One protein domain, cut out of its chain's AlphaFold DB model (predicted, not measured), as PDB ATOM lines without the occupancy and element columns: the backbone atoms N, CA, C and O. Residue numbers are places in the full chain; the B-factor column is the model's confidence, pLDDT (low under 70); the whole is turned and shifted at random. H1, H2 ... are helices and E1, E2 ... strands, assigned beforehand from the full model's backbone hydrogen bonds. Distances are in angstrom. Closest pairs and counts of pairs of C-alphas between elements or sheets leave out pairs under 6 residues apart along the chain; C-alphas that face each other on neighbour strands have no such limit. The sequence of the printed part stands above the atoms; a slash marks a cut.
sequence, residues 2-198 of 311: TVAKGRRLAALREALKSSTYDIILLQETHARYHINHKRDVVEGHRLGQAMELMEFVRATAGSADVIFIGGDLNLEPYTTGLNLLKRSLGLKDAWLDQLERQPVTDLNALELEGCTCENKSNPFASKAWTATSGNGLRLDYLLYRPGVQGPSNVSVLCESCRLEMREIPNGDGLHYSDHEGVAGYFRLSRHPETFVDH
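AT A GLANCE: This is residues 2 to 198 of the 311 residues of the protein "Endo/exonuclease/phosphatase domain-containing protein" of Schistocephalus solidus (UniProt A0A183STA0). A small sheet of three strands, E1, E2 and E3, forms the middle layer, with helices H2 and H3 running side by side on one face and a long hairpin, E4 and E5, partly over the other. H4 packs where E3 meets the hairpin, residues 2 to 11 of H1 stick out, and H6 sits at one end. The printed part has 197 residues, with six named helices and five named strands in the order H1 E1 H2 E2 H3 H4 H5 H6 E3 E4 E5 along the chain; the class is mixed, helices and strands, with 109 residues in named elements. The sheet E1 E2 E3 is mixed and E4 with E5 antiparallel. The whole is compact, with a radius of gyration of the C-alphas of 17.6 A and spans of 53 by 41 by 39 A.

HOW THE PARTS SIT: Inner strand E2, residues 66 to 72, is parallel to E1, residues 24 to 26, with N 70 and O 25 2.8 A apart. It is antiparallel to E3, residues 140 to 146, with N 143 and O 69 2.7 A apart. E1, H2, residues 43 to 61, and E2 make a strand-helix-strand unit, two parallel neighbour strands with a helix between, its crossover right-handed. H2 and H3, residues 80 to 89, touch at a shallow tilt of 10 degrees, the same way, closest at the C-alphas of Leu 47 and Gly 81, 4.7 A; both only graze the sheet. Residues 92 to 93 pair antiparallel with 143 to 144 of E3. H4, residues 94 to 97, is on the sheet, over none of its strands, at a height over the sheet of 4.1 A, only just above its level. H5, residues 107 to 113, and H4 only just touch, with 3 pairs of C-alphas within 8 A, closest at Leu 96 and Leu 110, 7.2 A. E4, residues 152 to 164, and E5, residues 181 to 195, form a hairpin, with N 159 and O 185 2.8 A apart. H1, residues 2 to 18, and H6, residues 127 to 133, are not on the sheet. O i to N i+4 pairs are within hydrogen-bond range throughout H2, H3 and H5, in 12 of 13 in H1 and 2 of 3 in H6; H4 is too short.

IN THESE COORDINATES: E5 measures 32.4 A, E4 31.1 A, H2 25.9 A, H1 25.4 A, and E2 and E3 20.5 A each. C-alpha 2 of H1 is at (234.564, 204.788, 216.041), C-alpha 195 of E5 at (227.203, 193.263, 174.613). E5 bends by 120 degrees at residue 192.

THE WHOLE: The C-alphas farthest apart, of Ala 128 and Pro 192, are 54.2 A apart. The printed part has no cut. The links E1 to H2, H5 to H6 and E4 to E5 are long. Mean pLDDT of the printed part is 84.9; residues 2 to 24 and 147 to 150 are under 70.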
ATOM      1  N   THR A   2     234.218 203.821 217.112       44.56
ATOM      2  CA  THR A   2     234.564 204.788 216.041       44.56
ATOM      3  C   THR A   2     235.792 204.414 215.193       44.56
ATOM      4  O   THR A   2     235.891 204.803 214.032       44.56
ATOM      5  N   VAL A   3     236.706 203.602 215.730       41.41
ATOM      6  CA  VAL A   3     237.984 203.262 215.076       41.41
ATOM      7  C   VAL A   3     237.819 202.236 213.939       41.41
ATOM      8  O   VAL A   3     238.541 202.295 212.946       41.41
ATOM      9  N   ALA A   4     236.841 201.327 214.034       47.66
ATOM     10  CA  ALA A   4     236.614 200.276 213.033       47.66
ATOM     11  C   ALA A   4     235.955 200.805 211.743       47.66
ATOM     12  O   ALA A   4     236.355 200.415 210.646       47.66
ATOM     13  N   LYS A   5     235.011 201.754 211.863       41.53
ATOM     14  CA  LYS A   5     234.370 202.426 210.716       41.53
ATOM     15  C   LYS A   5     235.398 203.229 209.907       41.53
ATOM     16  O   LYS A   5     235.431 203.121 208.685       41.53
ATOM     17  N   GLY A   6     236.305 203.937 210.590       47.56
ATOM     18  CA  GLY A   6     237.393 204.690 209.952       47.56
ATOM     19  C   GLY A   6     238.394 203.810 209.195       47.56
ATOM     20  O   GLY A   6     238.790 204.153 208.084       47.56
ATOM     21  N   ARG A   7     238.756 202.639 209.742       50.00
ATOM     22  CA  ARG A   7     239.656 201.688 209.061       50.00
ATOM     23  C   ARG A   7     239.008 201.030 207.841       50.00
ATOM     24  O   ARG A   7     239.681 200.896 206.825       50.00
ATOM     25  N   ARG A   8     237.717 200.670 207.907       47.56
ATOM     26  CA  ARG A   8     236.975 200.141 206.744       47.56
ATOM     27  C   ARG A   8     236.883 201.169 205.619       47.56
ATOM     28  O   ARG A   8     237.200 200.834 204.488       47.56
ATOM     29  N   LEU A   9     236.538 202.418 205.935       48.31
ATOM     30  CA  LEU A   9     236.509 203.515 204.959       48.31
ATOM     31  C   LEU A   9     237.885 203.775 204.332       48.31
ATOM     32  O   LEU A   9     237.974 204.008 203.130       48.31
ATOM     33  N   ALA A  10     238.964 203.698 205.117       57.88
ATOM     34  CA  ALA A  10     240.325 203.849 204.608       57.88
ATOM     35  C   ALA A  10     240.744 202.685 203.692       57.88
ATOM     36  O   ALA A  10     241.320 202.928 202.637       57.88
ATOM     37  N   ALA A  11     240.415 201.441 204.049       52.41
ATOM     38  CA  ALA A  11     240.702 200.274 203.215       52.41
ATOM     39  C   ALA A  11     239.901 200.295 201.902       52.41
ATOM     40  O   ALA A  11     240.467 200.041 200.841       52.41
ATOM     41  N   LEU A  12     238.617 200.674 201.959       50.91
ATOM     42  CA  LEU A  12     237.782 200.858 200.770       50.91
ATOM     43  C   LEU A  12     238.360 201.955 199.865       50.91
ATOM     44  O   LEU A  12     238.462 201.775 198.659       50.91
ATOM     45  N   ARG A  13     238.804 203.074 200.455       55.50
ATOM     46  CA  ARG A  13     239.448 204.185 199.740       55.50
ATOM     47  C   ARG A  13     240.732 203.760 199.028       55.50
ATOM     48  O   ARG A  13     240.938 204.168 197.890       55.50
ATOM     49  N   GLU A  14     241.602 202.993 199.680       61.38
ATOM     50  CA  GLU A  14     242.851 202.533 199.057       61.38
ATOM     51  C   GLU A  14     242.598 201.484 197.965       61.38
ATOM     52  O   GLU A  14     243.219 201.559 196.907       61.38
ATOM     53  N   ALA A  15     241.621 200.588 198.152       53.12
ATOM     54  CA  ALA A  15     241.189 199.664 197.103       53.12
ATOM     55  C   ALA A  15     240.636 200.417 195.878       53.12
ATOM     56  O   ALA A  15     241.073 200.164 194.756       53.12
ATOM     57  N   LEU A  16     239.771 201.414 196.104       53.41
ATOM     58  CA  LEU A  16     239.162 202.242 195.056       53.41
ATOM     59  C   LEU A  16     240.175 203.085 194.271       53.41
ATOM     60  O   LEU A  16     240.026 203.253 193.067       53.41
ATOM     61  N   LYS A  17     241.228 203.597 194.920       55.38
ATOM     62  CA  LYS A  17     242.306 204.339 194.238       55.38
ATOM     63  C   LYS A  17     243.099 203.483 193.253       55.38
ATOM     64  O   LYS A  17     243.699 204.022 192.330       55.38
ATOM     65  N   SER A  18     243.165 202.179 193.504       55.81
ATOM     66  CA  SER A  18     243.945 201.235 192.702       55.81
ATOM     67  C   SER A  18     243.145 200.601 191.560       55.81
ATOM     68  O   SER A  18     243.737 200.011 190.658       55.81
ATOM     69  N   SER A  19     241.814 200.725 191.580       45.69
ATOM     70  CA  SER A  19     240.913 200.111 190.607       45.69
ATOM     71  C   SER A  19     240.424 201.103 189.552       45.69
ATOM     72  O   SER A  19     239.930 202.174 189.878       45.69
ATOM     73  N   THR A  20     240.455 200.691 188.286       49.84
ATOM     74  CA  THR A  20     239.818 201.361 187.135       49.84
ATOM     75  C   THR A  20     238.307 201.092 187.041       49.84
ATOM     76  O   THR A  20     237.771 201.068 185.941       49.84
ATOM     77  N   TYR A  21     237.632 200.801 188.158       53.41
ATOM     78  CA  TYR A  21     236.199 200.491 188.178       53.41
ATOM     79  C   TYR A  21     235.432 201.551 188.956       53.41
ATOM     80  O   TYR A  21     235.852 201.992 190.028       53.41
ATOM     81  N   ASP A  22     234.302 201.937 188.381       64.25
ATOM     82  CA  ASP A  22     233.519 203.084 188.788       64.25
ATOM     83  C   ASP A  22     232.591 202.771 189.983       64.25
ATOM     84  O   ASP A  22     231.918 201.754 190.067       64.25
ATOM     85  N   ILE A  23     232.631 203.672 190.960       63.94
ATOM     86  CA  ILE A  23     231.635 203.986 191.995       63.94
ATOM     87  C   ILE A  23     231.017 202.811 192.797       63.94
ATOM     88  O   ILE A  23     230.070 202.134 192.394       63.94
ATOM     89  N   ILE A  24     231.477 202.713 194.052       69.44
ATOM     90  CA  ILE A  24     230.814 202.001 195.155       69.44
ATOM     91  C   ILE A  24     230.103 203.034 196.038       69.44
ATOM     92  O   ILE A  24     230.759 203.886 196.642       69.44
ATOM     93  N   LEU A  25     228.776 202.944 196.149       75.94
ATOM     94  CA  LEU A  25     227.976 203.768 197.059       75.94
ATOM     95  C   LEU A  25     227.523 202.945 198.259       75.94
ATOM     96  O   LEU A  25     226.892 201.904 198.101       75.94
ATOM     97  N   LEU A  26     227.825 203.451 199.455       72.56
ATOM     98  CA  LEU A  26     227.286 202.940 200.710       72.56
ATOM     99  C   LEU A  26     226.255 203.935 201.234       72.56
ATOM    100  O   LEU A  26     226.629 205.036 201.640       72.56
ATOM    101  N   GLN A  27     224.981 203.552 201.204       81.06
ATOM    102  CA  GLN A  27     223.868 204.418 201.578       81.06
ATOM    103  C   GLN A  27     223.139 203.884 202.810       81.06
ATOM    104  O   GLN A  27     222.908 202.688 202.940       81.06
ATOM    105  N   GLU A  28     222.733 204.811 203.675       81.88
ATOM    106  CA  GLU A  28     221.796 204.573 204.770       81.88
ATOM    107  C   GLU A  28     220.584 205.490 204.565       81.88
ATOM    108  O   GLU A  28     220.759 206.698 204.354       81.88
ATOM    109  N   THR A  29     219.364 204.947 204.546       84.62
ATOM    110  CA  THR A  29     218.137 205.766 204.452       84.62
ATOM    111  C   THR A  29     217.332 205.743 205.748       84.62
ATOM    112  O   THR A  29     217.647 205.025 206.696       84.62
ATOM    113  N   HIS A  30     216.305 206.587 205.831       80.25
ATOM    114  CA  HIS A  30     215.568 206.833 207.065       80.25
ATOM    115  C   HIS A  30     214.720 205.635 207.529       80.25
ATOM    116  O   HIS A  30     213.638 205.389 206.998       80.25
ATOM    117  N   ALA A  31     215.132 204.976 208.613       85.44
ATOM    118  CA  ALA A  31     214.384 203.884 209.235       85.44
ATOM    119  C   ALA A  31     212.902 204.182 209.529       85.44
ATOM    120  O   ALA A  31     212.495 205.289 209.903       85.44
ATOM    121  N   ARG A  32     212.072 203.147 209.382       90.06
ATOM    122  CA  ARG A  32     210.636 203.204 209.667       90.06
ATOM    123  C   ARG A  32     210.365 203.080 211.164       90.06
ATOM    124  O   ARG A  32     210.783 202.136 211.816       90.06
ATOM    125  N   TYR A  33     209.542 203.984 211.694       85.75
ATOM    126  CA  TYR A  33     209.212 204.011 213.128       85.75
ATOM    127  C   TYR A  33     207.988 203.183 213.537       85.75
ATOM    128  O   TYR A  33     207.770 202.930 214.721       85.75
ATOM    129  N   HIS A  34     207.132 202.809 212.586       88.00
ATOM    130  CA  HIS A  34     205.854 202.163 212.877       88.00
ATOM    131  C   HIS A  34     205.711 200.851 212.124       88.00
ATOM    132  O   HIS A  34     205.775 200.854 210.899       88.00
ATOM    133  N   ILE A  35     205.381 199.776 212.849       87.31
ATOM    134  CA  ILE A  35     205.097 198.432 212.308       87.31
ATOM    135  C   ILE A  35     204.015 198.464 211.221       87.31
ATOM    136  O   ILE A  35     204.102 197.767 210.214       87.31
ATOM    137  N   ASN A  36     202.992 199.300 211.392       88.31
ATOM    138  CA  ASN A  36     201.953 199.462 210.386       88.31
ATOM    139  C   ASN A  36     202.387 200.473 209.316       88.31
ATOM    140  O   ASN A  36     202.453 201.672 209.597       88.31
ATOM    141  N   HIS A  37     202.565 200.005 208.078       85.19
ATOM    142  CA  HIS A  37     202.913 200.832 206.915       85.19
ATOM    143  C   HIS A  37     201.962 202.015 206.699       85.19
ATOM    144  O   HIS A  37     202.397 203.106 206.349       85.19
ATOM    145  N   LYS A  38     200.665 201.868 206.998       85.88
ATOM    146  CA  LYS A  38     199.693 202.972 206.860       85.88
ATOM    147  C   LYS A  38     199.974 204.140 207.808       85.88
ATOM    148  O   LYS A  38     199.446 205.234 207.609       85.88
ATOM    149  N   ARG A  39     200.752 203.913 208.869       88.19
ATOM    150  CA  ARG A  39     201.138 204.944 209.835       88.19
ATOM    151  C   ARG A  39     202.479 205.574 209.514       88.19
ATOM    152  O   ARG A  39     202.815 206.548 210.182       88.19
ATOM    153  N   ASP A  40     203.192 205.099 208.501       90.81
ATOM    154  CA  ASP A  40     204.528 205.573 208.181       90.81
ATOM    155  C   ASP A  40     204.548 207.072 207.851       90.81
ATOM    156  O   ASP A  40     203.851 207.568 206.959       90.81
ATOM    157  N   VAL A  41     205.302 207.817 208.656       90.38
ATOM    158  CA  VAL A  41     205.393 209.278 208.563       90.38
ATOM    159  C   VAL A  41     206.567 209.724 207.699       90.38
ATOM    160  O   VAL A  41     206.581 210.878 207.289       90.38
ATOM    161  N   VAL A  42     207.524 208.828 207.433       91.00
ATOM    162  CA  VAL A  42     208.791 209.127 206.746       91.00
ATOM    163  C   VAL A  42     208.970 208.328 205.454       91.00
ATOM    164  O   VAL A  42     209.968 208.488 204.767       91.00
ATOM    165  N   GLU A  43     207.989 207.522 205.046       94.44
ATOM    166  CA  GLU A  43     207.994 206.831 203.745       94.44
ATOM    167  C   GLU A  43     208.232 207.790 202.564       94.44
ATOM    168  O   GLU A  43     208.990 207.469 201.655       94.44
ATOM    169  N   GLY A  44     207.643 208.993 202.587       94.50
ATOM    170  CA  GLY A  44     207.911 210.007 201.557       94.50
ATOM    171  C   GLY A  44     209.344 210.536 201.594       94.50
ATOM    172  O   GLY A  44     209.884 210.881 200.549       94.50
ATOM    173  N   HIS A  45     209.969 210.574 202.776       93.06
ATOM    174  CA  HIS A  45     211.378 210.948 202.919       93.06
ATOM    175  C   HIS A  45     212.276 209.844 202.369       93.06
ATOM    176  O   HIS A  45     213.159 210.153 201.581       93.06
ATOM    177  N   ARG A  46     212.000 208.569 202.679       95.19
ATOM    178  CA  ARG A  46     212.734 207.434 202.091       95.19
ATOM    179  C   ARG A  46     212.602 207.366 200.574       95.19
ATOM    180  O   ARG A  46     213.593 207.147 199.886       95.19
ATOM    181  N   LEU A  47     211.398 207.581 200.042       96.50
ATOM    182  CA  LEU A  47     211.186 207.671 198.598       96.50
ATOM    183  C   LEU A  47     211.994 208.830 197.995       96.50
ATOM    184  O   LEU A  47     212.669 208.631 196.990       96.50
ATOM    185  N   GLY A  48     211.983 210.003 198.637       95.69
ATOM    186  CA  GLY A  48     212.812 211.139 198.234       95.69
ATOM    187  C   GLY A  48     214.306 210.811 198.239       95.69
ATOM    188  O   GLY A  48     214.974 211.048 197.243       95.69
ATOM    189  N   GLN A  49     214.814 210.168 199.293       94.69
ATOM    190  CA  GLN A  49     216.212 209.729 199.387       94.69
ATOM    191  C   GLN A  49     216.588 208.736 198.277       94.69
ATOM    192  O   GLN A  49     217.661 208.849 197.688       94.69
ATOM    193  N   ALA A  50     215.707 207.786 197.950       95.00
ATOM    194  CA  ALA A  50     215.923 206.860 196.839       95.00
ATOM    195  C   ALA A  50     215.962 207.587 195.483       95.00
ATOM    196  O   ALA A  50     216.790 207.266 194.631       95.00
ATOM    197  N   MET A  51     215.098 208.585 195.284       95.44
ATOM    198  CA  MET A  51     215.080 209.401 194.068       95.44
ATOM    199  C   MET A  51     216.302 210.325 193.967       95.44
ATOM    200  O   MET A  51     216.884 210.451 192.896       95.44
ATOM    201  N   GLU A  52     216.742 210.926 195.068       94.06
ATOM    202  CA  GLU A  52     217.969 211.729 195.115       94.06
ATOM    203  C   GLU A  52     219.206 210.876 194.820       94.06
ATOM    204  O   GLU A  52     220.060 211.285 194.034       94.06
ATOM    205  N   LEU A  53     219.280 209.663 195.379       92.50
ATOM    206  CA  LEU A  53     220.337 208.700 195.063       92.50
ATOM    207  C   LEU A  53     220.326 208.327 193.576       92.50
ATOM    208  O   LEU A  53     221.378 208.268 192.942       92.50
ATOM    209  N   MET A  54     219.141 208.102 193.009       92.19
ATOM    210  CA  MET A  54     218.966 207.833 191.585       92.19
ATOM    211  C   MET A  54     219.522 208.969 190.715       92.19
ATOM    212  O   MET A  54     220.300 208.706 189.796       92.19
ATOM    213  N   GLU A  55     219.186 210.223 191.021       91.88
ATOM    214  CA  GLU A  55     219.710 211.383 190.289       91.88
ATOM    215  C   GLU A  55     221.215 211.565 190.489       91.88
ATOM    216  O   GLU A  55     221.941 211.839 189.534       91.88
ATOM    217  N   PHE A  56     221.709 211.347 191.707       90.62
ATOM    218  CA  PHE A  56     223.134 211.409 192.005       90.62
ATOM    219  C   PHE A  56     223.929 210.397 191.171       90.62
ATOM    220  O   PHE A  56     224.932 210.755 190.551       90.62
ATOM    221  N   VAL A  57     223.463 209.148 191.099       88.25
ATOM    222  CA  VAL A  57     224.086 208.099 190.281       88.25
ATOM    223  C   VAL A  57     224.045 208.474 188.802       88.25
ATOM    224  O   VAL A  57     225.052 208.334 188.114       88.25
ATOM    225  N   ARG A  58     222.926 209.001 188.293       87.31
ATOM    226  CA  ARG A  58     222.841 209.462 186.895       87.31
ATOM    227  C   ARG A  58     223.850 210.565 186.590       87.31
ATOM    228  O   ARG A  58     224.526 210.496 185.568       87.31
ATOM    229  N   ALA A  59     223.974 211.542 187.484       86.50
ATOM    230  CA  ALA A  59     224.842 212.699 187.297       86.50
ATOM    231  C   ALA A  59     226.338 212.372 187.430       86.50
ATOM    232  O   ALA A  59     227.160 213.020 186.788       86.50
ATOM    233  N   THR A  60     226.701 211.396 188.268       83.19
ATOM    234  CA  THR A  60     228.109 211.126 188.623       83.19
ATOM    235  C   THR A  60     228.656 209.818 188.065       83.19
ATOM    236  O   THR A  60     229.859 209.703 187.859       83.19
ATOM    237  N   ALA A  61     227.782 208.847 187.806       80.69
ATOM    238  CA  ALA A  61     228.124 207.468 187.469       80.69
ATOM    239  C   ALA A  61     227.415 206.971 186.202       80.69
ATOM    240  O   ALA A  61     227.428 205.779 185.917       80.69
ATOM    241  N   GLY A  62     226.754 207.845 185.435       75.88
ATOM    242  CA  GLY A  62     225.983 207.429 184.259       75.88
ATOM    243  C   GLY A  62     226.805 206.618 183.249       75.88
ATOM    244  O   GLY A  62     226.291 205.648 182.695       75.88
ATOM    245  N   SER A  63     228.079 206.984 183.072       76.56
ATOM    246  CA  SER A  63     229.042 206.367 182.150       76.56
ATOM    247  C   SER A  63     229.967 205.322 182.791       76.56
ATOM    248  O   SER A  63     230.943 204.921 182.166       76.56
ATOM    249  N   ALA A  64     229.712 204.956 184.044       81.31
ATOM    250  CA  ALA A  64     230.543 204.052 184.825       81.31
ATOM    251  C   ALA A  64     230.651 202.657 184.185       81.31
ATOM    252  O   ALA A  64     229.632 202.127 183.748       81.31
ATOM    253  N   ASP A  65     231.835 202.032 184.194       79.25
ATOM    254  CA  ASP A  65     232.050 200.650 183.716       79.25
ATOM    255  C   ASP A  65     231.241 199.623 184.531       79.25
ATOM    256  O   ASP A  65     230.783 198.604 184.008       79.25
ATOM    257  N   VAL A  66     231.066 199.881 185.829       83.88
ATOM    258  CA  VAL A  66     230.266 199.093 186.777       83.88
ATOM    259  C   VAL A  66     229.690 200.048 187.815       83.88
ATOM    260  O   VAL A  66     230.268 201.095 188.058       83.88
ATOM    261  N   ILE A  67     228.558 199.712 188.427       88.06
ATOM    262  CA  ILE A  67     228.031 200.428 189.591       88.06
ATOM    263  C   ILE A  67     227.695 199.412 190.671       88.06
ATOM    264  O   ILE A  67     226.998 198.435 190.388       88.06
ATOM    265  N   PHE A  68     228.122 199.683 191.903       91.62
ATOM    266  CA  PHE A  68     227.662 198.977 193.098       91.62
ATOM    267  C   PHE A  68     227.000 199.954 194.068       91.62
ATOM    268  O   PHE A  68     227.574 200.984 194.424       91.62
ATOM    269  N   ILE A  69     225.801 199.614 194.534       92.62
ATOM    270  CA  ILE A  69     225.074 200.359 195.565       92.62
ATOM    271  C   ILE A  69     224.727 199.383 196.676       92.62
ATOM    272  O   ILE A  69     224.016 198.415 196.435       92.62
ATOM    273  N   GLY A  70     225.190 199.632 197.895       92.81
ATOM    274  CA  GLY A  70     224.827 198.800 199.033       92.81
ATOM    275  C   GLY A  70     224.638 199.567 200.329       92.81
ATOM    276  O   GLY A  70     224.902 200.765 200.403       92.81
ATOM    277  N   GLY A  71     224.178 198.859 201.353       91.88
ATOM    278  CA  GLY A  71     223.928 199.402 202.689       91.88
ATOM    279  C   GLY A  71     222.495 199.179 203.160       91.88
ATOM    280  O   GLY A  71     221.706 198.529 202.470       91.88
ATOM    281  N   ASP A  72     222.188 199.723 204.338       95.00
ATOM    282  CA  ASP A  72     220.854 199.690 204.935       95.00
ATOM    283  C   ASP A  72     219.956 200.718 204.243       95.00
ATOM    284  O   ASP A  72     219.901 201.909 204.578       95.00
ATOM    285  N   LEU A  73     219.236 200.248 203.232       94.88
ATOM    286  CA  LEU A  73     218.342 201.102 202.481       94.88
ATOM    287  C   LEU A  73     217.037 201.357 203.221       94.88
ATOM    288  O   LEU A  73     216.277 202.180 202.725       94.88
ATOM    289  N   ASN A  74     216.745 200.700 204.351       95.06
ATOM    290  CA  ASN A  74     215.483 200.829 205.090       95.06
ATOM    291  C   ASN A  74     214.221 200.754 204.196       95.06
ATOM    292  O   ASN A  74     213.183 201.364 204.472       95.06
ATOM    293  N   LEU A  75     214.321 200.022 203.087       94.56
ATOM    294  CA  LEU A  75     213.297 199.885 202.059       94.56
ATOM    295  C   LEU A  75     213.031 198.400 201.856       94.56
ATOM    296  O   LEU A  75     213.877 197.707 201.309       94.56
ATOM    297  N   GLU A  76     211.860 197.916 202.262       93.88
ATOM    298  CA  GLU A  76     211.497 196.515 202.055       93.88
ATOM    299  C   GLU A  76     211.344 196.180 200.549       93.88
ATOM    300  O   GLU A  76     211.049 197.079 199.746       93.88
ATOM    301  N   PRO A  77     211.455 194.896 200.140       93.31
ATOM    302  CA  PRO A  77     211.532 194.497 198.727       93.31
ATOM    303  C   PRO A  77     210.386 194.985 197.825       93.31
ATOM    304  O   PRO A  77     210.572 195.227 196.633       93.31
ATOM    305  N   TYR A  78     209.193 195.147 198.396       91.31
ATOM    306  CA  TYR A  78     207.970 195.561 197.700       91.31
ATOM    307  C   TYR A  78     207.760 197.083 197.663       91.31
ATOM    308  O   TYR A  78     206.756 197.554 197.126       91.31
ATOM    309  N   THR A  79     208.647 197.872 198.272       94.25
ATOM    310  CA  THR A  79     208.475 199.326 198.350       94.25
ATOM    311  C   THR A  79     208.723 200.001 197.001       94.25
ATOM    312  O   THR A  79     209.657 199.670 196.265       94.25
ATOM    313  N   THR A  80     207.919 201.025 196.693       95.81
ATOM    314  CA  THR A  80     208.073 201.827 195.470       95.81
ATOM    315  C   THR A  80     209.461 202.458 195.374       95.81
ATOM    316  O   THR A  80     210.018 202.498 194.287       95.81
ATOM    317  N   GLY A  81     210.053 202.906 196.489       95.38
ATOM    318  CA  GLY A  81     211.387 203.515 196.496       95.38
ATOM    319  C   GLY A  81     212.480 202.578 195.974       95.38
ATOM    320  O   GLY A  81     213.233 202.961 195.080       95.38
ATOM    321  N   LEU A  82     212.526 201.333 196.465       95.69
ATOM    322  CA  LEU A  82     213.519 200.350 196.024       95.69
ATOM    323  C   LEU A  82     213.300 199.948 194.563       95.69
ATOM    324  O   LEU A  82     214.250 199.888 193.781       95.69
ATOM    325  N   ASN A  83     212.052 199.683 194.175       95.62
ATOM    326  CA  ASN A  83     211.746 199.250 192.812       95.62
ATOM    327  C   ASN A  83     211.933 200.377 191.794       95.62
ATOM    328  O   ASN A  83     212.434 200.116 190.700       95.62
ATOM    329  N   LEU A  84     211.632 201.627 192.158       95.25
ATOM    330  CA  LEU A  84     211.929 202.797 191.336       95.25
ATOM    331  C   LEU A  84     213.437 202.972 191.157       95.25
ATOM    332  O   LEU A  84     213.872 203.154 190.023       95.25
ATOM    333  N   LEU A  85     214.233 202.847 192.226       93.81
ATOM    334  CA  LEU A  85     215.697 202.901 192.159       93.81
ATOM    335  C   LEU A  85     216.250 201.812 191.226       93.81
ATOM    336  O   LEU A  85     216.978 202.123 190.280       93.81
ATOM    337  N   LYS A  86     215.852 200.548 191.434       93.94
ATOM    338  CA  LYS A  86     216.279 199.412 190.599       93.94
ATOM    339  C   LYS A  86     215.883 199.598 189.137       93.94
ATOM    340  O   LYS A  86     216.730 199.458 188.259       93.94
ATOM    341  N   ARG A  87     214.624 199.955 188.862       92.12
ATOM    342  CA  ARG A  87     214.106 200.129 187.493       92.12
ATOM    343  C   ARG A  87     214.780 201.280 186.769       92.12
ATOM    344  O   ARG A  87     215.182 201.129 185.622       92.12
ATOM    345  N   SER A  88     214.900 202.415 187.441       90.25
ATOM    346  CA  SER A  88     215.376 203.658 186.843       90.25
ATOM    347  C   SER A  88     216.868 203.658 186.570       90.25
ATOM    348  O   SER A  88     217.311 204.334 185.641       90.25
ATOM    349  N   LEU A  89     217.634 202.914 187.370       89.81
ATOM    350  CA  LEU A  89     219.064 202.733 187.174       89.81
ATOM    351  C   LEU A  89     219.402 201.435 186.441       89.81
ATOM    352  O   LEU A  89     220.489 201.366 185.883       89.81
ATOM    353  N   GLY A  90     218.494 200.469 186.315       89.88
ATOM    354  CA  GLY A  90     218.795 199.161 185.724       89.88
ATOM    355  C   GLY A  90     219.662 198.300 186.645       89.88
ATOM    356  O   GLY A  90     220.566 197.617 186.177       89.88
ATOM    357  N   LEU A  91     219.436 198.392 187.958       92.12
ATOM    358  CA  LEU A  91     220.187 197.632 188.955       92.12
ATOM    359  C   LEU A  91     219.584 196.239 189.137       92.12
ATOM    360  O   LEU A  91     218.364 196.078 189.235       92.12
ATOM    361  N   LYS A  92     220.465 195.256 189.268       93.81
ATOM    362  CA  LYS A  92     220.170 193.909 189.741       93.81
ATOM    363  C   LYS A  92     220.432 193.814 191.237       93.81
ATOM    364  O   LYS A  92     221.270 194.528 191.782       93.81
ATOM    365  N   ASP A  93     219.699 192.930 191.894       95.56
ATOM    366  CA  ASP A  93     219.865 192.627 193.310       95.56
ATOM    367  C   ASP A  93     220.734 191.377 193.455       95.56
ATOM    368  O   ASP A  93     220.319 190.299 193.034       95.56
ATOM    369  N   ALA A  94     221.925 191.506 194.043       95.81
ATOM    370  CA  ALA A  94     222.870 190.398 194.164       95.81
ATOM    371  C   ALA A  94     222.285 189.191 194.908       95.81
ATOM    372  O   ALA A  94     222.612 188.054 194.583       95.81
ATOM    373  N   TRP A  95     221.399 189.413 195.884       96.44
ATOM    374  CA  TRP A  95     220.764 188.317 196.620       96.44
ATOM    375  C   TRP A  95     219.869 187.456 195.722       96.44
ATOM    376  O   TRP A  95     219.869 186.230 195.841       96.44
ATOM    377  N   LEU A  96     219.134 188.108 194.816       95.06
ATOM    378  CA  LEU A  96     218.163 187.468 193.927       95.06
ATOM    379  C   LEU A  96     218.793 186.959 192.629       95.06
ATOM    380  O   LEU A  96     218.290 186.015 192.030       95.06
ATOM    381  N   ASP A  97     219.870 187.601 192.181       93.25
ATOM    382  CA  ASP A  97     220.486 187.369 190.872       93.25
ATOM    383  C   ASP A  97     221.699 186.417 190.925       93.25
ATOM    384  O   ASP A  97     222.290 186.113 189.893       93.25
ATOM    385  N   GLN A  98     222.077 185.917 192.106       93.88
ATOM    386  CA  GLN A  98     223.246 185.046 192.285       93.88
ATOM    387  C   GLN A  98     223.142 183.686 191.579       93.88
ATOM    388  O   GLN A  98     222.101 183.033 191.614       93.88
ATOM    389  N   LEU A  99     224.259 183.197 191.035       93.12
ATOM    390  CA  LEU A  99     224.316 181.903 190.348       93.12
ATOM    391  C   LEU A  99     224.080 180.696 191.261       93.12
ATOM    392  O   LEU A  99     223.406 179.757 190.844       93.12
ATOM    393  N   GLU A 100     224.598 180.707 192.493       92.81
ATOM    394  CA  GLU A 100     224.466 179.576 193.433       92.81
ATOM    395  C   GLU A 100     223.010 179.193 193.747       92.81
ATOM    396  O   GLU A 100     222.748 178.071 194.180       92.81
ATOM    397  N   ARG A 101     222.062 180.111 193.532       89.19
ATOM    398  CA  ARG A 101     220.635 179.918 193.828       89.19
ATOM    399  C   ARG A 101     219.738 180.002 192.594       89.19
ATOM    400  O   ARG A 101     218.522 180.121 192.733       89.19
ATOM    401  N   GLN A 102     220.316 179.945 191.393       87.12
ATOM    402  CA  GLN A 102     219.546 179.897 190.154       87.12
ATOM    403  C   GLN A 102     219.206 178.453 189.730       87.12
ATOM    404  O   GLN A 102     220.018 177.546 189.911       87.12
ATOM    405  N   PRO A 103     218.031 178.232 189.105       87.00
ATOM    406  CA  PRO A 103     216.973 179.218 188.874       87.00
ATOM    407  C   PRO A 103     216.188 179.530 190.161       87.00
ATOM    408  O   PRO A 103     215.950 178.646 190.981       87.00
ATOM    409  N   VAL A 104     215.736 180.778 190.311       87.25
ATOM    410  CA  VAL A 104     214.865 181.173 191.431       87.25
ATOM    411  C   VAL A 104     213.480 180.555 191.229       87.25
ATOM    412  O   VAL A 104     212.761 180.924 190.302       87.25
ATOM    413  N   THR A 105     213.110 179.602 192.085       88.31
ATOM    414  CA  THR A 105     211.828 178.878 192.013       88.31
ATOM    415  C   THR A 105     210.731 179.507 192.871       88.31
ATOM    416  O   THR A 105     209.570 179.504 192.468       88.31
ATOM    417  N   ASP A 106     211.094 180.081 194.020       92.56
ATOM    418  CA  ASP A 106     210.195 180.815 194.913       92.56
ATOM    419  C   ASP A 106     210.848 182.134 195.344       92.56
ATOM    420  O   ASP A 106     211.758 182.173 196.175       92.56
ATOM    421  N   LEU A 107     210.367 183.231 194.757       91.38
ATOM    422  CA  LEU A 107     210.871 184.570 195.044       91.38
ATOM    423  C   LEU A 107     210.582 184.998 196.487       91.38
ATOM    424  O   LEU A 107     211.428 185.628 197.111       91.38
ATOM    425  N   ASN A 108     209.409 184.664 197.028       90.75
ATOM    426  CA  ASN A 108     209.021 185.107 198.367       90.75
ATOM    427  C   ASN A 108     209.844 184.392 199.436       90.75
ATOM    428  O   ASN A 108     210.262 185.022 200.409       90.75
ATOM    429  N   ALA A 109     210.097 183.096 199.245       92.19
ATOM    430  CA  ALA A 109     210.991 182.343 200.116       92.19
ATOM    431  C   ALA A 109     212.415 182.912 200.063       92.19
ATOM    432  O   ALA A 109     212.999 183.183 201.110       92.19
ATOM    433  N   LEU A 110     212.936 183.186 198.860       92.75
ATOM    434  CA  LEU A 110     214.276 183.750 198.707       92.75
ATOM    435  C   LEU A 110     214.397 185.133 199.363       92.75
ATOM    436  O   LEU A 110     215.369 185.387 200.068       92.75
ATOM    437  N   GLU A 111     213.413 186.015 199.188       92.75
ATOM    438  CA  GLU A 111     213.363 187.326 199.853       92.75
ATOM    439  C   GLU A 111     213.344 187.196 201.386       92.75
ATOM    440  O   GLU A 111     214.073 187.911 202.073       92.75
ATOM    441  N   LEU A 112     212.561 186.253 201.928       91.44
ATOM    442  CA  LEU A 112     212.468 186.000 203.371       91.44
ATOM    443  C   LEU A 112     213.775 185.445 203.959       91.44
ATOM    444  O   LEU A 112     214.136 185.765 205.090       91.44
ATOM    445  N   GLU A 113     214.495 184.617 203.204       92.31
ATOM    446  CA  GLU A 113     215.819 184.122 203.595       92.31
ATOM    447  C   GLU A 113     216.882 185.224 203.611       92.31
ATOM    448  O   GLU A 113     217.892 185.077 204.295       92.31
ATOM    449  N   GLY A 114     216.659 186.309 202.867       93.31
ATOM    450  CA  GLY A 114     217.542 187.472 202.795       93.31
ATOM    451  C   GLY A 114     217.262 188.538 203.850       93.31
ATOM    452  O   GLY A 114     217.821 189.629 203.751       93.31
ATOM    453  N   CYS A 115     216.384 188.275 204.822       94.75
ATOM    454  CA  CYS A 115     216.099 189.208 205.905       94.75
ATOM    455  C   CYS A 115     217.349 189.484 206.744       94.75
ATOM    456  O   CYS A 115     217.981 188.568 207.266       94.75
ATOM    457  N   THR A 116     217.661 190.765 206.915       95.12
ATOM    458  CA  THR A 116     218.876 191.226 207.587       95.12
ATOM    459  C   THR A 116     218.607 191.778 208.974       95.12
ATOM    460  O   THR A 116     219.488 191.715 209.818       95.12
ATOM    461  N   CYS A 117     217.395 192.254 209.255       94.44
ATOM    462  CA  CYS A 117     217.024 192.858 210.534       94.44
ATOM    463  C   CYS A 117     215.787 192.178 211.136       94.44
ATOM    464  O   CYS A 117     215.051 191.476 210.442       94.44
ATOM    465  N   GLU A 118     215.531 192.380 212.432       92.25
ATOM    466  CA  GLU A 118     214.342 191.878 213.147       92.25
ATOM    467  C   GLU A 118     214.145 190.350 213.055       92.25
ATOM    468  O   GLU A 118     213.021 189.836 213.101       92.25
ATOM    469  N   ASN A 119     215.243 189.607 212.889       89.19
ATOM    470  CA  ASN A 119     215.225 188.149 212.835       89.19
ATOM    471  C   ASN A 119     214.941 187.565 214.230       89.19
ATOM    472  O   ASN A 119     215.541 187.984 215.216       89.19
ATOM    473  N   LYS A 120     214.076 186.545 214.303       88.69
ATOM    474  CA  LYS A 120     213.717 185.828 215.540       88.69
ATOM    475  C   LYS A 120     214.910 185.292 216.325       88.69
ATOM    476  O   LYS A 120     214.816 185.214 217.547       88.69
ATOM    477  N   SER A 121     215.970 184.865 215.641       87.00
ATOM    478  CA  SER A 121     217.171 184.348 216.303       87.00
ATOM    479  C   SER A 121     218.038 185.455 216.900       87.00
ATOM    480  O   SER A 121     218.798 185.185 217.822       87.00
ATOM    481  N   ASN A 122     217.903 186.696 216.426       90.50
ATOM    482  CA  ASN A 122     218.729 187.805 216.871       90.50
ATOM    483  C   ASN A 122     218.212 188.369 218.215       90.50
ATOM    484  O   ASN A 122     217.074 188.840 218.285       90.50
ATOM    485  N   PRO A 123     219.025 188.391 219.289       90.31
ATOM    486  CA  PRO A 123     218.603 188.870 220.606       90.31
ATOM    487  C   PRO A 123     218.311 190.375 220.650       90.31
ATOM    488  O   PRO A 123     217.647 190.837 221.580       90.31
ATOM    489  N   PHE A 124     218.789 191.146 219.671       90.75
ATOM    490  CA  PHE A 124     218.496 192.573 219.553       90.75
ATOM    491  C   PHE A 124     217.155 192.853 218.860       90.75
ATOM    492  O   PHE A 124     216.677 193.985 218.909       90.75
ATOM    493  N   ALA A 125     216.532 191.839 218.247       90.31
ATOM    494  CA  ALA A 125     215.272 192.002 217.542       90.31
ATOM    495  C   ALA A 125     214.132 192.381 218.497       90.31
ATOM    496  O   ALA A 125     213.948 191.838 219.595       90.31
ATOM    497  N   SER A 126     213.297 193.304 218.048       90.12
ATOM    498  CA  SER A 126     212.088 193.679 218.745       90.12
ATOM    499  C   SER A 126     211.020 192.609 218.570       90.12
ATOM    500  O   SER A 126     210.540 192.326 217.470       90.12
ATOM    501  N   LYS A 127     210.542 192.074 219.698       87.19
ATOM    502  CA  LYS A 127     209.468 191.067 219.727       87.19
ATOM    503  C   LYS A 127     208.216 191.509 218.964       87.19
ATOM    504  O   LYS A 127     207.559 190.679 218.343       87.19
ATOM    505  N   ALA A 128     207.885 192.802 219.000       89.44
ATOM    506  CA  ALA A 128     206.706 193.340 218.322       89.44
ATOM    507  C   ALA A 128     206.861 193.329 216.791       89.44
ATOM    508  O   ALA A 128     205.938 192.942 216.072       89.44
ATOM    509  N   TRP A 129     208.037 193.725 216.304       88.75
ATOM    510  CA  TRP A 129     208.375 193.702 214.885       88.75
ATOM    511  C   TRP A 129     208.457 192.273 214.370       88.75
ATOM    512  O   TRP A 129     207.740 191.918 213.439       88.75
ATOM    513  N   THR A 130     209.212 191.438 215.073       86.38
ATOM    514  CA  THR A 130     209.398 190.012 214.795       86.38
ATOM    515  C   THR A 130     208.073 189.242 214.700       86.38
ATOM    516  O   THR A 130     207.887 188.396 213.822       86.38
ATOM    517  N   ALA A 131     207.115 189.534 215.588       86.38
ATOM    518  CA  ALA A 131     205.789 188.915 215.558       86.38
ATOM    519  C   ALA A 131     204.989 189.278 214.295       86.38
ATOM    520  O   ALA A 131     204.144 188.497 213.866       86.38
ATOM    521  N   THR A 132     205.253 190.447 213.706       86.00
ATOM    522  CA  THR A 132     204.529 190.945 212.528       86.00
ATOM    523  C   THR A 132     205.227 190.576 211.220       86.00
ATOM    524  O   THR A 132     204.558 190.211 210.260       86.00
ATOM    525  N   SER A 133     206.557 190.668 211.170       81.56
ATOM    526  CA  SER A 133     207.360 190.397 209.971       81.56
ATOM    527  C   SER A 133     207.572 188.903 209.711       81.56
ATOM    528  O   SER A 133     208.036 188.515 208.643       81.56
ATOM    529  N   GLY A 134     207.218 188.039 210.668       76.31
ATOM    530  CA  GLY A 134     207.343 186.592 210.547       76.31
ATOM    531  C   GLY A 134     208.774 186.121 210.792       76.31
ATOM    532  O   GLY A 134     208.999 185.413 211.774       76.31
ATOM    533  N   ASN A 135     209.721 186.509 209.934       76.50
ATOM    534  CA  ASN A 135     211.139 186.152 210.052       76.50
ATOM    535  C   ASN A 135     212.069 187.291 209.602       76.50
ATOM    536  O   ASN A 135     212.974 187.093 208.796       76.50
ATOM    537  N   GLY A 136     211.821 188.492 210.125       90.81
ATOM    538  CA  GLY A 136     212.672 189.654 209.896       90.81
ATOM    539  C   GLY A 136     212.285 190.517 208.702       90.81
ATOM    540  O   GLY A 136     211.270 190.304 208.040       90.81
ATOM    541  N   LEU A 137     213.081 191.555 208.492       93.38
ATOM    542  CA  LEU A 137     212.952 192.534 207.427       93.38
ATOM    543  C   LEU A 137     214.214 192.484 206.572       93.38
ATOM    544  O   LEU A 137     215.330 192.494 207.092       93.38
ATOM    545  N   ARG A 138     214.036 192.466 205.256       95.06
ATOM    546  CA  ARG A 138     215.128 192.641 204.304       95.06
ATOM    547  C   ARG A 138     215.299 194.128 204.028       95.06
ATOM    548  O   ARG A 138     214.438 194.723 203.384       95.06
ATOM    549  N   LEU A 139     216.347 194.714 204.600       95.75
ATOM    550  CA  LEU A 139     216.601 196.160 204.572       95.75
ATOM    551  C   LEU A 139     217.981 196.498 203.998       95.75
ATOM    552  O   LEU A 139     218.157 197.569 203.416       95.75
ATOM    553  N   ASP A 140     218.930 195.570 204.115       96.56
ATOM    554  CA  ASP A 140     220.282 195.716 203.600       96.56
ATOM    555  C   ASP A 140     220.398 195.077 202.218       96.56
ATOM    556  O   ASP A 140     220.018 193.923 202.001       96.56
ATOM    557  N   TYR A 141     220.948 195.833 201.272       96.31
ATOM    558  CA  TYR A 141     221.055 195.403 199.882       96.31
ATOM    559  C   TYR A 141     222.483 195.514 199.374       96.31
ATOM    560  O   TYR A 141     223.272 196.341 199.833       96.31
ATOM    561  N   LEU A 142     222.781 194.702 198.362       95.94
ATOM    562  CA  LEU A 142     223.911 194.895 197.469       95.94
ATOM    563  C   LEU A 142     223.381 194.832 196.040       95.94
ATOM    564  O   LEU A 142     223.096 193.767 195.497       95.94
ATOM    565  N   LEU A 143     223.169 196.008 195.468       95.44
ATOM    566  CA  LEU A 143     222.662 196.212 194.125       95.44
ATOM    567  C   LEU A 143     223.825 196.490 193.181       95.44
ATOM    568  O   LEU A 143     224.808 197.130 193.562       95.44
ATOM    569  N   TYR A 144     223.705 196.044 191.938       92.94
ATOM    570  CA  TYR A 144     224.765 196.223 190.961       92.94
ATOM    571  C   TYR A 144     224.248 196.374 189.537       92.94
ATOM    572  O   TYR A 144     223.142 195.947 189.210       92.94
ATOM    573  N   ARG A 145     225.056 196.982 188.674       88.81
ATOM    574  CA  ARG A 145     224.788 197.091 187.237       88.81
ATOM    575  C   ARG A 145     226.102 197.089 186.454       88.81
ATOM    576  O   ARG A 145     227.023 197.798 186.861       88.81
ATOM    577  N   PRO A 146     226.194 196.361 185.328       77.50
ATOM    578  CA  PRO A 146     227.267 196.571 184.365       77.50
ATOM    579  C   PRO A 146     227.044 197.877 183.584       77.50
ATOM    580  O   PRO A 146     225.977 198.072 183.007       77.50
ATOM    581  N   GLY A 147     228.053 198.739 183.509       66.38
ATOM    582  CA  GLY A 147     228.129 199.793 182.499       66.38
ATOM    583  C   GLY A 147     227.061 200.895 182.548       66.38
ATOM    584  O   GLY A 147     226.330 201.098 183.526       66.38
ATOM    585  N   VAL A 148     226.959 201.587 181.410       66.00
ATOM    586  CA  VAL A 148     225.860 202.487 181.021       66.00
ATOM    587  C   VAL A 148     224.586 201.669 180.785       66.00
ATOM    588  O   VAL A 148     224.657 200.494 180.438       66.00
ATOM    589  N   GLN A 149     223.404 202.277 180.914       66.38
ATOM    590  CA  GLN A 149     222.177 201.658 180.396       66.38
ATOM    591  C   GLN A 149     222.285 201.470 178.878       66.38
ATOM    592  O   GLN A 149     222.132 202.428 178.122       66.38
ATOM    593  N   GLY A 150     222.568 200.242 178.443       69.12
ATOM    594  CA  GLY A 150     222.793 199.906 177.041       69.12
ATOM    595  C   GLY A 150     223.965 198.937 176.854       69.12
ATOM    596  O   GLY A 150     224.345 198.246 177.799       69.12
ATOM    597  N   PRO A 151     224.522 198.850 175.635       71.88
ATOM    598  CA  PRO A 151     225.672 198.000 175.355       71.88
ATOM    599  C   PRO A 151     226.877 198.399 176.215       71.88
ATOM    600  O   PRO A 151     227.296 199.555 176.210       71.88
ATOM    601  N   SER A 152     227.453 197.430 176.923       81.75
ATOM    602  CA  SER A 152     228.658 197.596 177.739       81.75
ATOM    603  C   SER A 152     229.714 196.593 177.294       81.75
ATOM    604  O   SER A 152     229.387 195.472 176.911       81.75
ATOM    605  N   ASN A 153     230.992 196.967 177.340       83.62
ATOM    606  CA  ASN A 153     232.088 196.013 177.149       83.62
ATOM    607  C   ASN A 153     232.522 195.359 178.474       83.62
ATOM    608  O   ASN A 153     233.488 194.605 178.490       83.62
ATOM    609  N   VAL A 154     231.825 195.626 179.583       85.00
ATOM    610  CA  VAL A 154     232.058 194.995 180.887       85.00
ATOM    611  C   VAL A 154     230.824 194.205 181.306       85.00
ATOM    612  O   VAL A 154     229.721 194.745 181.360       85.00
ATOM    613  N   SER A 155     231.018 192.929 181.643       85.50
ATOM    614  CA  SER A 155     230.011 192.088 182.295       85.50
ATOM    615  C   SER A 155     230.291 191.955 183.775       85.50
ATOM    616  O   SER A 155     231.440 191.745 184.169       85.50
ATOM    617  N   VAL A 156     229.226 191.971 184.570       88.56
ATOM    618  CA  VAL A 156     229.271 191.685 186.001       88.56
ATOM    619  C   VAL A 156     228.363 190.499 186.266       88.56
ATOM    620  O   VAL A 156     227.203 190.510 185.867       88.56
ATOM    621  N   LEU A 157     228.901 189.486 186.932       90.25
ATOM    622  CA  LEU A 157     228.179 188.278 187.304       90.25
ATOM    623  C   LEU A 157     228.249 188.101 188.814       90.25
ATOM    624  O   LEU A 157     229.348 188.030 189.363       90.25
ATOM    625  N   CYS A 158     227.099 188.014 189.476       94.19
ATOM    626  CA  CYS A 158     227.039 187.641 190.884       94.19
ATOM    627  C   CYS A 158     227.198 186.120 191.019       94.19
ATOM    628  O   CYS A 158     226.283 185.360 190.709       94.19
ATOM    629  N   GLU A 159     228.361 185.663 191.478       95.44
ATOM    630  CA  GLU A 159     228.617 184.238 191.711       95.44
ATOM    631  C   GLU A 159     227.803 183.744 192.909       95.44
ATOM    632  O   GLU A 159     227.063 182.766 192.802       95.44
ATOM    633  N   SER A 160     227.886 184.470 194.023       96.50
ATOM    634  CA  SER A 160     227.168 184.153 195.254       96.50
ATOM    635  C   SER A 160     226.879 185.398 196.080       96.50
ATOM    636  O   SER A 160     227.604 186.394 196.017       96.50
ATOM    637  N   CYS A 161     225.800 185.348 196.853       97.06
ATOM    638  CA  CYS A 161     225.421 186.385 197.800       97.06
ATOM    639  C   CYS A 161     224.867 185.732 199.068       97.06
ATOM    640  O   CYS A 161     223.940 184.920 199.009       97.06
ATOM    641  N   ARG A 162     225.451 186.059 200.220       96.31
ATOM    642  CA  ARG A 162     225.149 185.398 201.492       96.31
ATOM    643  C   ARG A 162     225.122 186.368 202.663       96.31
ATOM    644  O   ARG A 162     225.769 187.415 202.638       96.31
ATOM    645  N   LEU A 163     224.373 185.978 203.691       94.62
ATOM    646  CA  LEU A 163     224.366 186.667 204.973       94.62
ATOM    647  C   LEU A 163     225.631 186.294 205.750       94.62
ATOM    648  O   LEU A 163     226.012 185.127 205.831       94.62
ATOM    649  N   GLU A 164     226.284 187.303 206.300       92.75
ATOM    650  CA  GLU A 164     227.552 187.240 207.019       92.75
ATOM    651  C   GLU A 164     227.434 188.017 208.331       92.75
ATOM    652  O   GLU A 164     226.474 188.749 208.560       92.75
ATOM    653  N   MET A 165     228.430 187.886 209.209       90.75
ATOM    654  CA  MET A 165     228.462 188.618 210.485       90.75
ATOM    655  C   MET A 165     227.181 188.437 211.327       90.75
ATOM    656  O   MET A 165     226.698 189.388 211.933       90.75
ATOM    657  N   ARG A 166     226.641 187.212 211.368       90.75
ATOM    658  CA  ARG A 166     225.445 186.857 212.146       90.75
ATOM    659  C   ARG A 166     225.798 186.735 213.636       90.75
ATOM    660  O   ARG A 166     225.968 187.736 214.331       90.75
ATOM    661  N   GLU A 167     225.992 185.511 214.111       92.50
ATOM    662  CA  GLU A 167     226.505 185.225 215.449       92.50
ATOM    663  C   GLU A 167     228.031 185.358 215.507       92.50
ATOM    664  O   GLU A 167     228.753 185.046 214.553       92.50
ATOM    665  N   ILE A 168     228.533 185.832 216.645       91.00
ATOM    666  CA  ILE A 168     229.955 185.890 216.959       91.00
ATOM    667  C   ILE A 168     230.448 184.449 217.159       91.00
ATOM    668  O   ILE A 168     229.917 183.741 218.019       91.00
ATOM    669  N   PRO A 169     231.476 183.993 216.417       90.38
ATOM    670  CA  PRO A 169     232.046 182.668 216.617       90.38
ATOM    671  C   PRO A 169     232.519 182.490 218.061       90.38
ATOM    672  O   PRO A 169     233.277 183.318 218.570       90.38
ATOM    673  N   ASN A 170     232.089 181.403 218.708       89.31
ATOM    674  CA  ASN A 170     232.342 181.117 220.128       89.31
ATOM    675  C   ASN A 170     231.792 182.186 221.096       89.31
ATOM    676  O   ASN A 170     232.321 182.359 222.190       89.31
ATOM    677  N   GLY A 171     230.765 182.931 220.679       81.94
ATOM    678  CA  GLY A 171     230.147 184.004 221.454       81.94
ATOM    679  C   GLY A 171     228.867 183.610 222.188       81.94
ATOM    680  O   GLY A 171     228.104 184.503 222.528       81.94
ATOM    681  N   ASP A 172     228.584 182.320 222.388       86.00
ATOM    682  CA  ASP A 172     227.418 181.826 223.147       86.00
ATOM    683  C   ASP A 172     226.061 182.442 222.724       86.00
ATOM    684  O   ASP A 172     225.258 182.858 223.559       86.00
ATOM    685  N   GLY A 173     225.799 182.527 221.413       84.88
ATOM    686  CA  GLY A 173     224.559 183.102 220.867       84.88
ATOM    687  C   GLY A 173     224.528 184.637 220.830       84.88
ATOM    688  O   GLY A 173     223.481 185.234 220.580       84.88
ATOM    689  N   LEU A 174     225.660 185.306 221.077       89.56
ATOM    690  CA  LEU A 174     225.803 186.743 220.847       89.56
ATOM    691  C   LEU A 174     225.911 187.043 219.351       89.56
ATOM    692  O   LEU A 174     226.719 186.447 218.645       89.56
ATOM    693  N   HIS A 175     225.148 188.028 218.882       92.50
ATOM    694  CA  HIS A 175     225.223 188.541 217.514       92.50
ATOM    695  C   HIS A 175     226.159 189.751 217.408       92.50
ATOM    696  O   HIS A 175     226.361 190.478 218.382       92.50
ATOM    697  N   TYR A 176     226.719 189.991 216.218       92.31
ATOM    698  CA  TYR A 176     227.563 191.171 215.971       92.31
ATOM    699  C   TYR A 176     226.774 192.488 215.967       92.31
ATOM    700  O   TYR A 176     227.321 193.521 216.357       92.31
ATOM    701  N   SER A 177     225.526 192.457 215.497       93.12
ATOM    702  CA  SER A 177     224.597 193.589 215.448       93.12
ATOM    703  C   SER A 177     223.156 193.076 215.424       93.12
ATOM    704  O   SER A 177     222.905 191.885 215.243       93.12
ATOM    705  N   ASP A 178     222.206 193.987 215.582       91.31
ATOM    706  CA  ASP A 178     220.788 193.832 215.232       91.31
ATOM    707  C   ASP A 178     220.538 193.579 213.733       91.31
ATOM    708  O   ASP A 178     219.519 192.984 213.381       91.31
ATOM    709  N   HIS A 179     221.493 193.953 212.880       94.75
ATOM    710  CA  HIS A 179     221.532 193.616 211.458       94.75
ATOM    711  C   HIS A 179     222.564 192.518 211.140       94.75
ATOM    712  O   HIS A 179     223.662 192.481 211.700       94.75
ATOM    713  N   GLU A 180     222.235 191.651 210.188       94.25
ATOM    714  CA  GLU A 180     223.161 190.721 209.542       94.25
ATOM    715  C   GLU A 180     223.827 191.401 208.332       94.25
ATOM    716  O   GLU A 180     223.199 192.164 207.598       94.25
ATOM    717  N   GLY A 181     225.114 191.140 208.110       92.94
ATOM    718  CA  GLY A 181     225.841 191.680 206.963       92.94
ATOM    719  C   GLY A 181     225.465 190.973 205.661       92.94
ATOM    720  O   GLY A 181     225.212 189.774 205.657       92.94
ATOM    721  N   VAL A 182     225.500 191.689 204.536       95.38
ATOM    722  CA  VAL A 182     225.300 191.112 203.195       95.38
ATOM    723  C   VAL A 182     226.633 191.098 202.454       95.38
ATOM    724  O   VAL A 182     227.262 192.144 202.284       95.38
ATOM    725  N   ALA A 183     227.071 189.923 202.004       94.88
ATOM    726  CA  ALA A 183     228.301 189.755 201.236       94.88
ATOM    727  C   ALA A 183     228.003 189.158 199.861       94.88
ATOM    728  O   ALA A 183     227.463 188.058 199.772       94.88
ATOM    729  N   GLY A 184     228.395 189.866 198.801       93.81
ATOM    730  CA  GLY A 184     228.327 189.383 197.422       93.81
ATOM    731  C   GLY A 184     229.711 189.174 196.816       93.81
ATOM    732  O   GLY A 184     230.631 189.956 197.063       93.81
ATOM    733  N   TYR A 185     229.835 188.130 196.003       94.31
ATOM    734  CA  TYR A 185     231.034 187.763 195.258       94.31
ATOM    735  C   TYR A 185     230.749 187.936 193.770       94.31
ATOM    736  O   TYR A 185     229.829 187.320 193.230       94.31
ATOM    737  N   PHE A 186     231.520 188.802 193.112       91.69
ATOM    738  CA  PHE A 186     231.274 189.190 191.727       91.69
ATOM    739  C   PHE A 186     232.466 188.866 190.842       91.69
ATOM    740  O   PHE A 186     233.611 189.165 191.185       91.69
ATOM    741  N   ARG A 187     232.175 188.343 189.654       90.06
ATOM    742  CA  ARG A 187     233.139 188.206 188.568       90.06
ATOM    743  C   ARG A 187     232.914 189.315 187.552       90.06
ATOM    744  O   ARG A 187     231.834 189.424 186.971       90.06
ATOM    745  N   LEU A 188     233.945 190.124 187.342       87.81
ATOM    746  CA  LEU A 188     233.963 191.179 186.336       87.81
ATOM    747  C   LEU A 188     234.797 190.705 185.147       87.81
ATOM    748  O   LEU A 188     235.941 190.286 185.327       87.81
ATOM    749  N   SER A 189     234.246 190.811 183.941       85.81
ATOM    750  CA  SER A 189     234.957 190.466 182.705       85.81
ATOM    751  C   SER A 189     234.841 191.605 181.706       85.81
ATOM    752  O   SER A 189     233.748 192.121 181.484       85.81
ATOM    753  N   ARG A 190     235.965 191.988 181.094       85.31
ATOM    754  CA  ARG A 190     235.989 192.933 179.974       85.31
ATOM    755  C   ARG A 190     236.021 192.157 178.663       85.31
ATOM    756  O   ARG A 190     236.810 191.226 178.514       85.31
ATOM    757  N   HIS A 191     235.181 192.566 177.728       84.44
ATOM    758  CA  HIS A 191     234.995 191.947 176.424       84.44
ATOM    759  C   HIS A 191     235.537 192.861 175.318       84.44
ATOM    760  O   HIS A 191     235.549 194.083 175.491       84.44
ATOM    761  N   PRO A 192     236.001 192.303 174.184       85.44
ATOM    762  CA  PRO A 192     236.434 193.102 173.036       85.44
ATOM    763  C   PRO A 192     235.291 193.904 172.407       85.44
ATOM    764  O   PRO A 192     235.493 195.026 171.953       85.44
ATOM    765  N   GLU A 193     234.089 193.328 172.406       85.94
ATOM    766  CA  GLU A 193     232.883 193.925 171.843       85.94
ATOM    767  C   GLU A 193     231.897 194.287 172.956       85.94
ATOM    768  O   GLU A 193     231.852 193.652 174.014       85.94
ATOM    769  N   THR A 194     231.097 195.324 172.717       83.94
ATOM    770  CA  THR A 194     229.991 195.667 173.610       83.94
ATOM    771  C   THR A 194     228.884 194.633 173.470       83.94
ATOM    772  O   THR A 194     228.462 194.333 172.354       83.94
ATOM    773  N   PHE A 195     228.358 194.149 174.584       79.62
ATOM    774  CA  PHE A 195     227.203 193.263 174.613       79.62
ATOM    775  C   PHE A 195     226.103 193.887 175.477       79.62
ATOM    776  O   PHE A 195     226.347 194.777 176.295       79.62
ATOM    777  N   VAL A 196     224.871 193.439 175.265       79.50
ATOM    778  CA  VAL A 196     223.720 193.841 176.074       79.50
ATOM    779  C   VAL A 196     223.399 192.691 177.013       79.50
ATOM    780  O   VAL A 196     223.207 191.558 176.576       79.50
ATOM    781  N   ASP A 197     223.337 192.975 178.310       78.69
ATOM    782  CA  ASP A 197     222.819 192.010 179.269       78.69
ATOM    783  C   ASP A 197     221.294 191.936 179.126       78.69
ATOM    784  O   ASP A 197     220.563 192.856 179.498       78.69
ATOM    785  N   HIS A 198     220.818 190.849 178.523       73.12
ATOM    786  CA  HIS A 198     219.396 190.627 178.281       73.12
ATOM    787  C   HIS A 198     218.659 190.052 179.495       73.12
ATOM    788  O   HIS A 198     217.440 189.898 179.430       73.12
TER     789      HIS A 198